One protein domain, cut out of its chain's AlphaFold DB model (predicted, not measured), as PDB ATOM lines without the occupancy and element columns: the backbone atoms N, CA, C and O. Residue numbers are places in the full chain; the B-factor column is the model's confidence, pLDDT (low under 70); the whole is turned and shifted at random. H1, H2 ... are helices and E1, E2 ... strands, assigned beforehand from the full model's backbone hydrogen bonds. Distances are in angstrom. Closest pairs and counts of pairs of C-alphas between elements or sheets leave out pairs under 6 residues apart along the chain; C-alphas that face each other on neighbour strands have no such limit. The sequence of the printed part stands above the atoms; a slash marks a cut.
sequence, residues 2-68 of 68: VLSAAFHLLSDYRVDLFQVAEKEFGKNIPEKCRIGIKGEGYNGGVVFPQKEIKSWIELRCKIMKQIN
ATOM      1  N   VAL A   2     255.704 181.372 182.487       45.78
ATOM      2  CA  VAL A   2     255.144 181.310 181.126       45.78
ATOM      3  C   VAL A   2     254.683 182.663 180.640       45.78
ATOM      4  O   VAL A   2     254.833 182.923 179.465       45.78
ATOM      5  N   LEU A   3     254.257 183.575 181.518       44.38
ATOM      6  CA  LEU A   3     254.159 184.986 181.126       44.38
ATOM      7  C   LEU A   3     255.524 185.529 180.693       44.38
ATOM      8  O   LEU A   3     255.587 186.197 179.681       44.38
ATOM      9  N   SER A   4     256.615 185.153 181.372       47.91
ATOM     10  CA  SER A   4     257.976 185.464 180.913       47.91
ATOM     11  C   SER A   4     258.319 184.720 179.622       47.91
ATOM     12  O   SER A   4     258.619 185.386 178.648       47.91
ATOM     13  N   ALA A   5     258.203 183.388 179.544       50.62
ATOM     14  CA  ALA A   5     258.545 182.665 178.314       50.62
ATOM     15  C   ALA A   5     257.702 183.102 177.098       50.62
ATOM     16  O   ALA A   5     258.252 183.284 176.022       50.62
ATOM     17  N   ALA A   6     256.399 183.342 177.267       53.88
ATOM     18  CA  ALA A   6     255.491 183.837 176.234       53.88
ATOM     19  C   ALA A   6     255.740 185.304 175.870       53.88
ATOM     20  O   ALA A   6     255.755 185.628 174.688       53.88
ATOM     21  N   PHE A   7     255.982 186.181 176.851       53.62
ATOM     22  CA  PHE A   7     256.406 187.563 176.602       53.62
ATOM     23  C   PHE A   7     257.769 187.600 175.906       53.62
ATOM     24  O   PHE A   7     257.989 188.435 175.047       53.62
ATOM     25  N   HIS A   8     258.666 186.667 176.211       57.28
ATOM     26  CA  HIS A   8     259.978 186.546 175.580       57.28
ATOM     27  C   HIS A   8     259.868 186.003 174.144       57.28
ATOM     28  O   HIS A   8     260.513 186.531 173.246       57.28
ATOM     29  N   LEU A   9     258.998 185.012 173.909       56.06
ATOM     30  CA  LEU A   9     258.667 184.452 172.589       56.06
ATOM     31  C   LEU A   9     257.985 185.479 171.665       56.06
ATOM     32  O   LEU A   9     258.261 185.509 170.462       56.06
ATOM     33  N   LEU A  10     257.082 186.298 172.217       57.22
ATOM     34  CA  LEU A  10     256.342 187.332 171.487       57.22
ATOM     35  C   LEU A  10     257.155 188.618 171.285       57.22
ATOM     36  O   LEU A  10     257.032 189.229 170.230       57.22
ATOM     37  N   SER A  11     257.990 189.005 172.253       55.69
ATOM     38  CA  SER A  11     258.791 190.239 172.204       55.69
ATOM     39  C   SER A  11     260.225 190.032 171.689       55.69
ATOM     40  O   SER A  11     261.024 190.956 171.790       55.69
ATOM     41  N   ASP A  12     260.573 188.831 171.199       54.91
ATOM     42  CA  ASP A  12     261.939 188.437 170.774       54.91
ATOM     43  C   ASP A  12     263.021 188.675 171.846       54.91
ATOM     44  O   ASP A  12     264.220 188.766 171.586       54.91
ATOM     45  N   TYR A  13     262.596 188.781 173.103       48.25
ATOM     46  CA  TYR A  13     263.440 189.230 174.191       48.25
ATOM     47  C   TYR A  13     263.825 188.038 175.060       48.25
ATOM     48  O   TYR A  13     262.998 187.526 175.801       48.25
ATOM     49  N   ARG A  14     265.097 187.621 175.010       53.41
ATOM     50  CA  ARG A  14     265.751 186.594 175.864       53.41
ATOM     51  C   ARG A  14     265.407 185.112 175.636       53.41
ATOM     52  O   ARG A  14     266.043 184.288 176.287       53.41
ATOM     53  N   VAL A  15     264.462 184.733 174.772       61.41
ATOM     54  CA  VAL A  15     264.263 183.313 174.400       61.41
ATOM     55  C   VAL A  15     264.519 183.156 172.912       61.41
ATOM     56  O   VAL A  15     263.672 183.487 172.089       61.41
ATOM     57  N   ASP A  16     265.707 182.651 172.592       74.19
ATOM     58  CA  ASP A  16     266.082 182.287 171.234       74.19
ATOM     59  C   ASP A  16     265.300 181.035 170.808       74.19
ATOM     60  O   ASP A  16     265.497 179.929 171.320       74.19
ATOM     61  N   LEU A  17     264.364 181.233 169.885       76.12
ATOM     62  CA  LEU A  17     263.471 180.186 169.394       76.12
ATOM     63  C   LEU A  17     264.209 179.116 168.602       76.12
ATOM     64  O   LEU A  17     263.779 177.962 168.603       76.12
ATOM     65  N   PHE A  18     265.325 179.486 167.972       80.62
ATOM     66  CA  PHE A  18     266.183 178.534 167.285       80.62
ATOM     67  C   PHE A  18     266.874 177.617 168.274       80.62
ATOM     68  O   PHE A  18     266.843 176.413 168.068       80.62
ATOM     69  N   GLN A  19     267.395 178.132 169.390       81.19
ATOM     70  CA  GLN A  19     267.978 177.274 170.429       81.19
ATOM     71  C   GLN A  19     266.943 176.335 171.053       81.19
ATOM     72  O   GLN A  19     267.247 175.184 171.365       81.19
ATOM     73  N   VAL A  20     265.701 176.797 171.226       80.75
ATOM     74  CA  VAL A  20     264.601 175.942 171.705       80.75
ATOM     75  C   VAL A  20     264.307 174.821 170.705       80.75
ATOM     76  O   VAL A  20     264.151 173.670 171.111       80.75
ATOM     77  N   ALA A  21     264.263 175.134 169.409       83.06
ATOM     78  CA  ALA A  21     264.071 174.138 168.361       83.06
ATOM     79  C   ALA A  21     265.277 173.191 168.222       83.06
ATOM     80  O   ALA A  21     265.083 171.986 168.103       83.06
ATOM     81  N   GLU A  22     266.507 173.697 168.304       85.69
ATOM     82  CA  GLU A  22     267.742 172.906 168.252       85.69
ATOM     83  C   GLU A  22     267.844 171.957 169.447       85.69
ATOM     84  O   GLU A  22     268.216 170.798 169.292       85.69
ATOM     85  N   LYS A  23     267.440 172.388 170.646       84.19
ATOM     86  CA  LYS A  23     267.410 171.505 171.818       84.19
ATOM     87  C   LYS A  23     266.438 170.334 171.644       84.19
ATOM     88  O   LYS A  23     266.703 169.250 172.155       84.19
ATOM     89  N   GLU A  24     265.325 170.550 170.945       83.81
ATOM     90  CA  GLU A  24     264.289 169.530 170.753       83.81
ATOM     91  C   GLU A  24     264.554 168.614 169.545       83.81
ATOM     92  O   GLU A  24     264.326 167.405 169.620       83.81
ATOM     93  N   PHE A  25     265.004 169.182 168.424       83.44
ATOM     94  CA  PHE A  25     265.170 168.489 167.138       83.44
ATOM     95  C   PHE A  25     266.637 168.257 166.745       83.44
ATOM     96  O   PHE A  25     266.915 167.581 165.750       83.44
ATOM     97  N   GLY A  26     267.595 168.802 167.496       85.88
ATOM     98  CA  GLY A  26     269.006 168.810 167.123       85.88
ATOM     99  C   GLY A  26     269.222 169.540 165.800       85.88
ATOM    100  O   GLY A  26     268.644 170.590 165.544       85.88
ATOM    101  N   LYS A  27     270.014 168.929 164.915       84.56
ATOM    102  CA  LYS A  27     270.286 169.449 163.563       84.56
ATOM    103  C   LYS A  27     269.127 169.251 162.576       84.56
ATOM    104  O   LYS A  27     269.200 169.744 161.458       84.56
ATOM    105  N   ASN A  28     268.072 168.534 162.970       87.88
ATOM    106  CA  ASN A  28     266.952 168.165 162.103       87.88
ATOM    107  C   ASN A  28     265.729 169.057 162.349       87.88
ATOM    108  O   ASN A  28     264.601 168.568 162.447       87.88
ATOM    109  N   ILE A  29     265.949 170.365 162.501       85.50
ATOM    110  CA  ILE A  29     264.856 171.321 162.678       85.50
ATOM    111  C   ILE A  29     264.011 171.323 161.395       85.50
ATOM    112  O   ILE A  29     264.558 171.486 160.304       85.50
ATOM    113  N   PRO A  30     262.682 171.140 161.493       85.25
ATOM    114  CA  PRO A  30     261.814 171.216 160.328       85.25
ATOM    115  C   PRO A  30     261.890 172.598 159.671       85.25
ATOM    116  O   PRO A  30     261.803 173.604 160.366       85.25
ATOM    117  N   GLU A  31     261.922 172.643 158.338       84.69
ATOM    118  CA  GLU A  31     261.942 173.888 157.544       84.69
ATOM    119  C   GLU A  31     260.767 174.828 157.876       84.69
ATOM    120  O   GLU A  31     260.863 176.045 157.787       84.69
ATOM    121  N   LYS A  32     259.640 174.255 158.309       85.12
ATOM    122  CA  LYS A  32     258.514 174.990 158.894       85.12
ATOM    123  C   LYS A  32     258.329 174.542 160.333       85.12
ATOM    124  O   LYS A  32     257.400 173.783 160.617       85.12
ATOM    125  N   CYS A  33     259.208 174.972 161.236       86.38
ATOM    126  CA  CYS A  33     259.110 174.649 162.659       86.38
ATOM    127  C   CYS A  33     258.121 175.597 163.350       86.38
ATOM    128  O   CYS A  33     258.224 176.818 163.261       86.38
ATOM    129  N   ARG A  34     257.119 175.033 164.029       87.25
ATOM    130  CA  ARG A  34     256.079 175.778 164.746       87.25
ATOM    131  C   ARG A  34     256.232 175.446 166.209       87.25
ATOM    132  O   ARG A  34     256.264 174.281 166.595       87.25
ATOM    133  N   ILE A  35     256.292 176.492 167.004       85.81
ATOM    134  CA  ILE A  35     256.497 176.415 168.435       85.81
ATOM    135  C   ILE A  35     255.227 176.958 169.067       85.81
ATOM    136  O   ILE A  35     254.836 178.106 168.846       85.81
ATOM    137  N   GLY A  36     254.537 176.087 169.790       83.56
ATOM    138  CA  GLY A  36     253.347 176.414 170.553       83.56
ATOM    139  C   GLY A  36     253.675 176.583 172.030       83.56
ATOM    140  O   GLY A  36     254.578 175.939 172.560       83.56
ATOM    141  N   ILE A  37     252.899 177.417 172.712       80.12
ATOM    142  CA  ILE A  37     252.902 177.507 174.173       80.12
ATOM    143  C   ILE A  37     251.511 177.129 174.667       80.12
ATOM    144  O   ILE A  37     250.521 177.756 174.272       80.12
ATOM    145  N   LYS A  38     251.432 176.133 175.551       80.00
ATOM    146  CA  LYS A  38     250.196 175.741 176.248       80.00
ATOM    147  C   LYS A  38     250.268 176.092 177.732       80.00
ATOM    148  O   LYS A  38     251.359 176.198 178.281       80.00
ATOM    149  N   GLY A  39     249.112 176.211 178.386       68.88
ATOM    150  CA  GLY A  39     248.995 176.436 179.835       68.88
ATOM    151  C   GLY A  39     248.991 177.907 180.269       68.88
ATOM    152  O   GLY A  39     248.902 178.817 179.445       68.88
ATOM    153  N   GLU A  40     249.036 178.140 181.586       63.12
ATOM    154  CA  GLU A  40     248.914 179.468 182.208       63.12
ATOM    155  C   GLU A  40     250.007 179.728 183.253       63.12
ATOM    156  O   GLU A  40     250.450 178.824 183.964       63.12
ATOM    157  N   GLY A  41     250.419 180.992 183.396       60.62
ATOM    158  CA  GLY A  41     251.184 181.446 184.560       60.62
ATOM    159  C   GLY A  41     252.585 180.842 184.682       60.62
ATOM    160  O   GLY A  41     253.512 181.300 184.025       60.62
ATOM    161  N   TYR A  42     252.798 179.893 185.589       55.16
ATOM    162  CA  TYR A  42     254.063 179.152 185.754       55.16
ATOM    163  C   TYR A  42     253.968 177.709 185.241       55.16
ATOM    164  O   TYR A  42     255.000 177.075 185.072       55.16
ATOM    165  N   ASN A  43     252.761 177.245 184.907       58.97
ATOM    166  CA  ASN A  43     252.447 175.856 184.565       58.97
ATOM    167  C   ASN A  43     252.261 175.641 183.059       58.97
ATOM    168  O   ASN A  43     251.563 174.724 182.630       58.97
ATOM    169  N   GLY A  44     252.812 176.528 182.244       68.62
ATOM    170  CA  GLY A  44     252.787 176.371 180.802       68.62
ATOM    171  C   GLY A  44     254.056 175.715 180.276       68.62
ATOM    172  O   GLY A  44     255.112 175.753 180.909       68.62
ATOM    173  N   GLY A  45     253.929 175.109 179.106       73.44
ATOM    174  CA  GLY A  45     254.988 174.352 178.457       73.44
ATOM    175  C   GLY A  45     255.090 174.691 176.980       73.44
ATOM    176  O   GLY A  45     254.125 175.156 176.367       73.44
ATOM    177  N   VAL A  46     256.274 174.437 176.429       80.56
ATOM    178  CA  VAL A  46     256.527 174.491 174.990       80.56
ATOM    179  C   VAL A  46     256.039 173.188 174.367       80.56
ATOM    180  O   VAL A  46     256.233 172.113 174.930       80.56
ATOM    181  N   VAL A  47     255.384 173.294 173.218       84.19
ATOM    182  CA  VAL A  47     254.914 172.158 172.425       84.19
ATOM    183  C   VAL A  47     255.242 172.369 170.959       84.19
ATOM    184  O   VAL A  47     255.324 173.499 170.481       84.19
ATOM    185  N   PHE A  48     255.378 171.267 170.233       85.88
ATOM    186  CA  PHE A  48     255.702 171.277 168.813       85.88
ATOM    187  C   PHE A  48     254.614 170.510 168.059       85.88
ATOM    188  O   PHE A  48     254.648 169.277 168.030       85.88
ATOM    189  N   PRO A  49     253.632 171.206 167.455       84.00
ATOM    190  CA  PRO A  49     252.502 170.573 166.773       84.00
ATOM    191  C   PRO A  49     252.911 169.537 165.721       84.00
ATOM    192  O   PRO A  49     252.278 168.492 165.603       84.00
ATOM    193  N   GLN A  50     254.008 169.788 164.999       85.44
ATOM    194  CA  GLN A  50     254.553 168.856 164.007       85.44
ATOM    195  C   GLN A  50     255.040 167.544 164.620       85.44
ATOM    196  O   GLN A  50     254.949 166.508 163.976       85.44
ATOM    197  N   LYS A  51     255.572 167.590 165.845       82.88
ATOM    198  CA  LYS A  51     256.064 166.408 166.559       82.88
ATOM    199  C   LYS A  51     254.921 165.651 167.222       82.88
ATOM    200  O   LYS A  51     254.914 164.428 167.225       82.88
ATOM    201  N   GLU A  52     253.953 166.380 167.774       79.44
ATOM    202  CA  GLU A  52     252.799 165.780 168.447       79.44
ATOM    203  C   GLU A  52     251.722 165.272 167.473       79.44
ATOM    204  O   GLU A  52     250.791 164.605 167.915       79.44
ATOM    205  N   ILE A  53     251.848 165.563 166.167       84.12
ATOM    206  CA  ILE A  53     250.880 165.204 165.109       84.12
ATOM    207  C   ILE A  53     249.460 165.644 165.507       84.12
ATOM    208  O   ILE A  53     248.464 164.957 165.303       84.12
ATOM    209  N   LYS A  54     249.381 166.815 166.142       83.25
ATOM    210  CA  LYS A  54     248.149 167.406 166.659       83.25
ATOM    211  C   LYS A  54     248.073 168.852 166.231       83.25
ATOM    212  O   LYS A  54     249.084 169.556 166.155       83.25
ATOM    213  N   SER A  55     246.863 169.317 165.971       81.25
ATOM    214  CA  SER A  55     246.619 170.734 165.758       81.25
ATOM    215  C   SER A  55     246.885 171.526 167.041       81.25
ATOM    216  O   SER A  55     246.798 171.034 168.166       81.25
ATOM    217  N   TRP A  56     247.191 172.808 166.880       78.94
ATOM    218  CA  TRP A  56     247.415 173.726 167.996       78.94
ATOM    219  C   TRP A  56     246.197 173.869 168.924       78.94
ATOM    220  O   TRP A  56     246.364 174.104 170.120       78.94
ATOM    221  N   ILE A  57     244.987 173.673 168.390       81.19
ATOM    222  CA  ILE A  57     243.733 173.670 169.152       81.19
ATOM    223  C   ILE A  57     243.688 172.450 170.076       81.19
ATOM    224  O   ILE A  57     243.424 172.586 171.270       81.19
ATOM    225  N   GLU A  58     244.016 171.266 169.557       82.19
ATOM    226  CA  GLU A  58     244.072 170.023 170.341       82.19
ATOM    227  C   GLU A  58     245.141 170.082 171.435       82.19
ATOM    228  O   GLU A  58     244.958 169.545 172.528       82.19
ATOM    229  N   LEU A  59     246.236 170.794 171.172       80.81
ATOM    230  CA  LEU A  59     247.302 171.043 172.144       80.81
ATOM    231  C   LEU A  59     246.965 172.144 173.155       80.81
ATOM    232  O   LEU A  59     247.754 172.393 174.070       80.81
ATOM    233  N   ARG A  60     245.795 172.788 173.015       81.50
ATOM    234  CA  ARG A  60     245.363 173.949 173.808       81.50
ATOM    235  C   ARG A  60     246.439 175.041 173.833       81.50
ATOM    236  O   ARG A  60     246.699 175.658 174.871       81.50
ATOM    237  N   CYS A  61     247.092 175.248 172.690       81.06
ATOM    238  CA  CYS A  61     248.082 176.299 172.515       81.06
ATOM    239  C   CYS A  61     247.395 177.657 172.591       81.06
ATOM    240  O   CYS A  61     246.435 177.918 171.870       81.06
ATOM    241  N   LYS A  62     247.930 178.543 173.425       77.38
ATOM    242  CA  LYS A  62     247.480 179.936 173.494       77.38
ATOM    243  C   LYS A  62     248.212 180.821 172.496       77.38
ATOM    244  O   LYS A  62     247.636 181.768 171.979       77.38
ATOM    245  N   ILE A  63     249.483 180.516 172.246       77.25
ATOM    246  CA  ILE A  63     250.355 181.263 171.338       77.25
ATOM    247  C   ILE A  63     251.049 180.263 170.423       77.25
ATOM    248  O   ILE A  63     251.433 179.176 170.863       77.25
ATOM    249  N   MET A  64     251.215 180.643 169.160       80.94
ATOM    250  CA  MET A  64     251.997 179.905 168.178       80.94
ATOM    251  C   MET A  64     252.880 180.879 167.408       80.94
ATOM    252  O   MET A  64     252.407 181.924 166.965       80.94
ATOM    253  N   LYS A  65     254.143 180.509 167.211       82.75
ATOM    254  CA  LYS A  65     255.058 181.196 166.298       82.75
ATOM    255  C   LYS A  65     255.679 180.161 165.370       82.75
ATOM    256  O   LYS A  65     255.972 179.042 165.793       82.75
ATOM    257  N   GLN A  66     255.823 180.510 164.098       83.88
ATOM    258  CA  GLN A  66     256.610 179.729 163.153       83.88
ATOM    259  C   GLN A  66     257.977 180.395 163.028       83.88
ATOM    260  O   GLN A  66     258.040 181.617 162.900       83.88
ATOM    261  N   ILE A  67     259.037 179.600 163.087       79.75
ATOM    262  CA  ILE A  67     260.389 180.040 162.749       79.75
ATOM    263  C   ILE A  67     260.742 179.501 161.361       79.75
ATOM    264  O   ILE A  67     260.333 178.387 161.016       79.75
ATOM    265  N   ASN A  68     261.429 180.336 160.581       66.75
ATOM    266  CA  ASN A  68     262.002 180.031 159.270       66.75
ATOM    267  C   ASN A  68     263.515 180.081 159.405       66.75
ATOM    268  O   ASN A  68     263.970 181.148 159.873       66.75
TER     269      ASN A  68
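This is residues 2 to 68 of the 68 residues of an uncharacterized protein of Leeuwenhoekiella marinoflava (UniProt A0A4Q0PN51). A small three-stranded sheet has two helices over one face, H1 along its strands and H2 across them, in two layers, while the very short H3 only grazes the sheet. The printed part has 67 residues, with H1, H2, E1, E2, H3 and E3 along the chain, class mixed. The sheet, in order E2, E1, E3, is antiparallel. The whole is compact, with a radius of gyration of the C-alphas of 11.2 A, and rounded, spanning 30 by 28 by 16 A.

H1, residues 2 to 10, is on the sheet of E1, residues 33 to 38, E2, residues 45 to 47, and E3, residues 61 to 67. Its height over the sheet is 9.5 A; it lies over E1, and only just not over E3, on which 2 of its C-alphas fall. It runs along the strands, only just, at 28 degrees to E1 on the local plane; the closest C-alphas, of Ala 6 and Ile 37, are 7.1 A apart. H2, residues 17 to 25, is on the same face, over E1 and across the strands at 82 degrees on the local plane. H1 and H2 are close but not clearly touching, with the C-alphas of Leu 9 and Leu 17 closest at 7.2 A. E1 and E2 form a hairpin, with N 36 and O 47 within hydrogen-bond range at 2.8 A; between E1 and E3, N 35 and O 65 are 2.8 A apart. E2, H3, residues 49 to 52, and E3 make a split strand-helix-strand unit, its strands running the same way with E1 between them and a right-handed crossover. Every O i to N i+4 pair is within range in H1 and H2; H3 is too short for one.

H1 begins at C-alpha 2 (255.144, 181.310, 181.126) and is 11.4 A long; H2 is 12.0 A, E1 16.3 A and E3 16.2 A. E3 ends at C-alpha 67 (260.389, 180.040, 162.749).

The C-alphas farthest apart, of Lys 27 and Gly 41, are 30.8 A apart. The printed part has no cut and no long link. Its mean pLDDT is 74.2, with residues 2 to 15, 39 to 44 and 68 under 70.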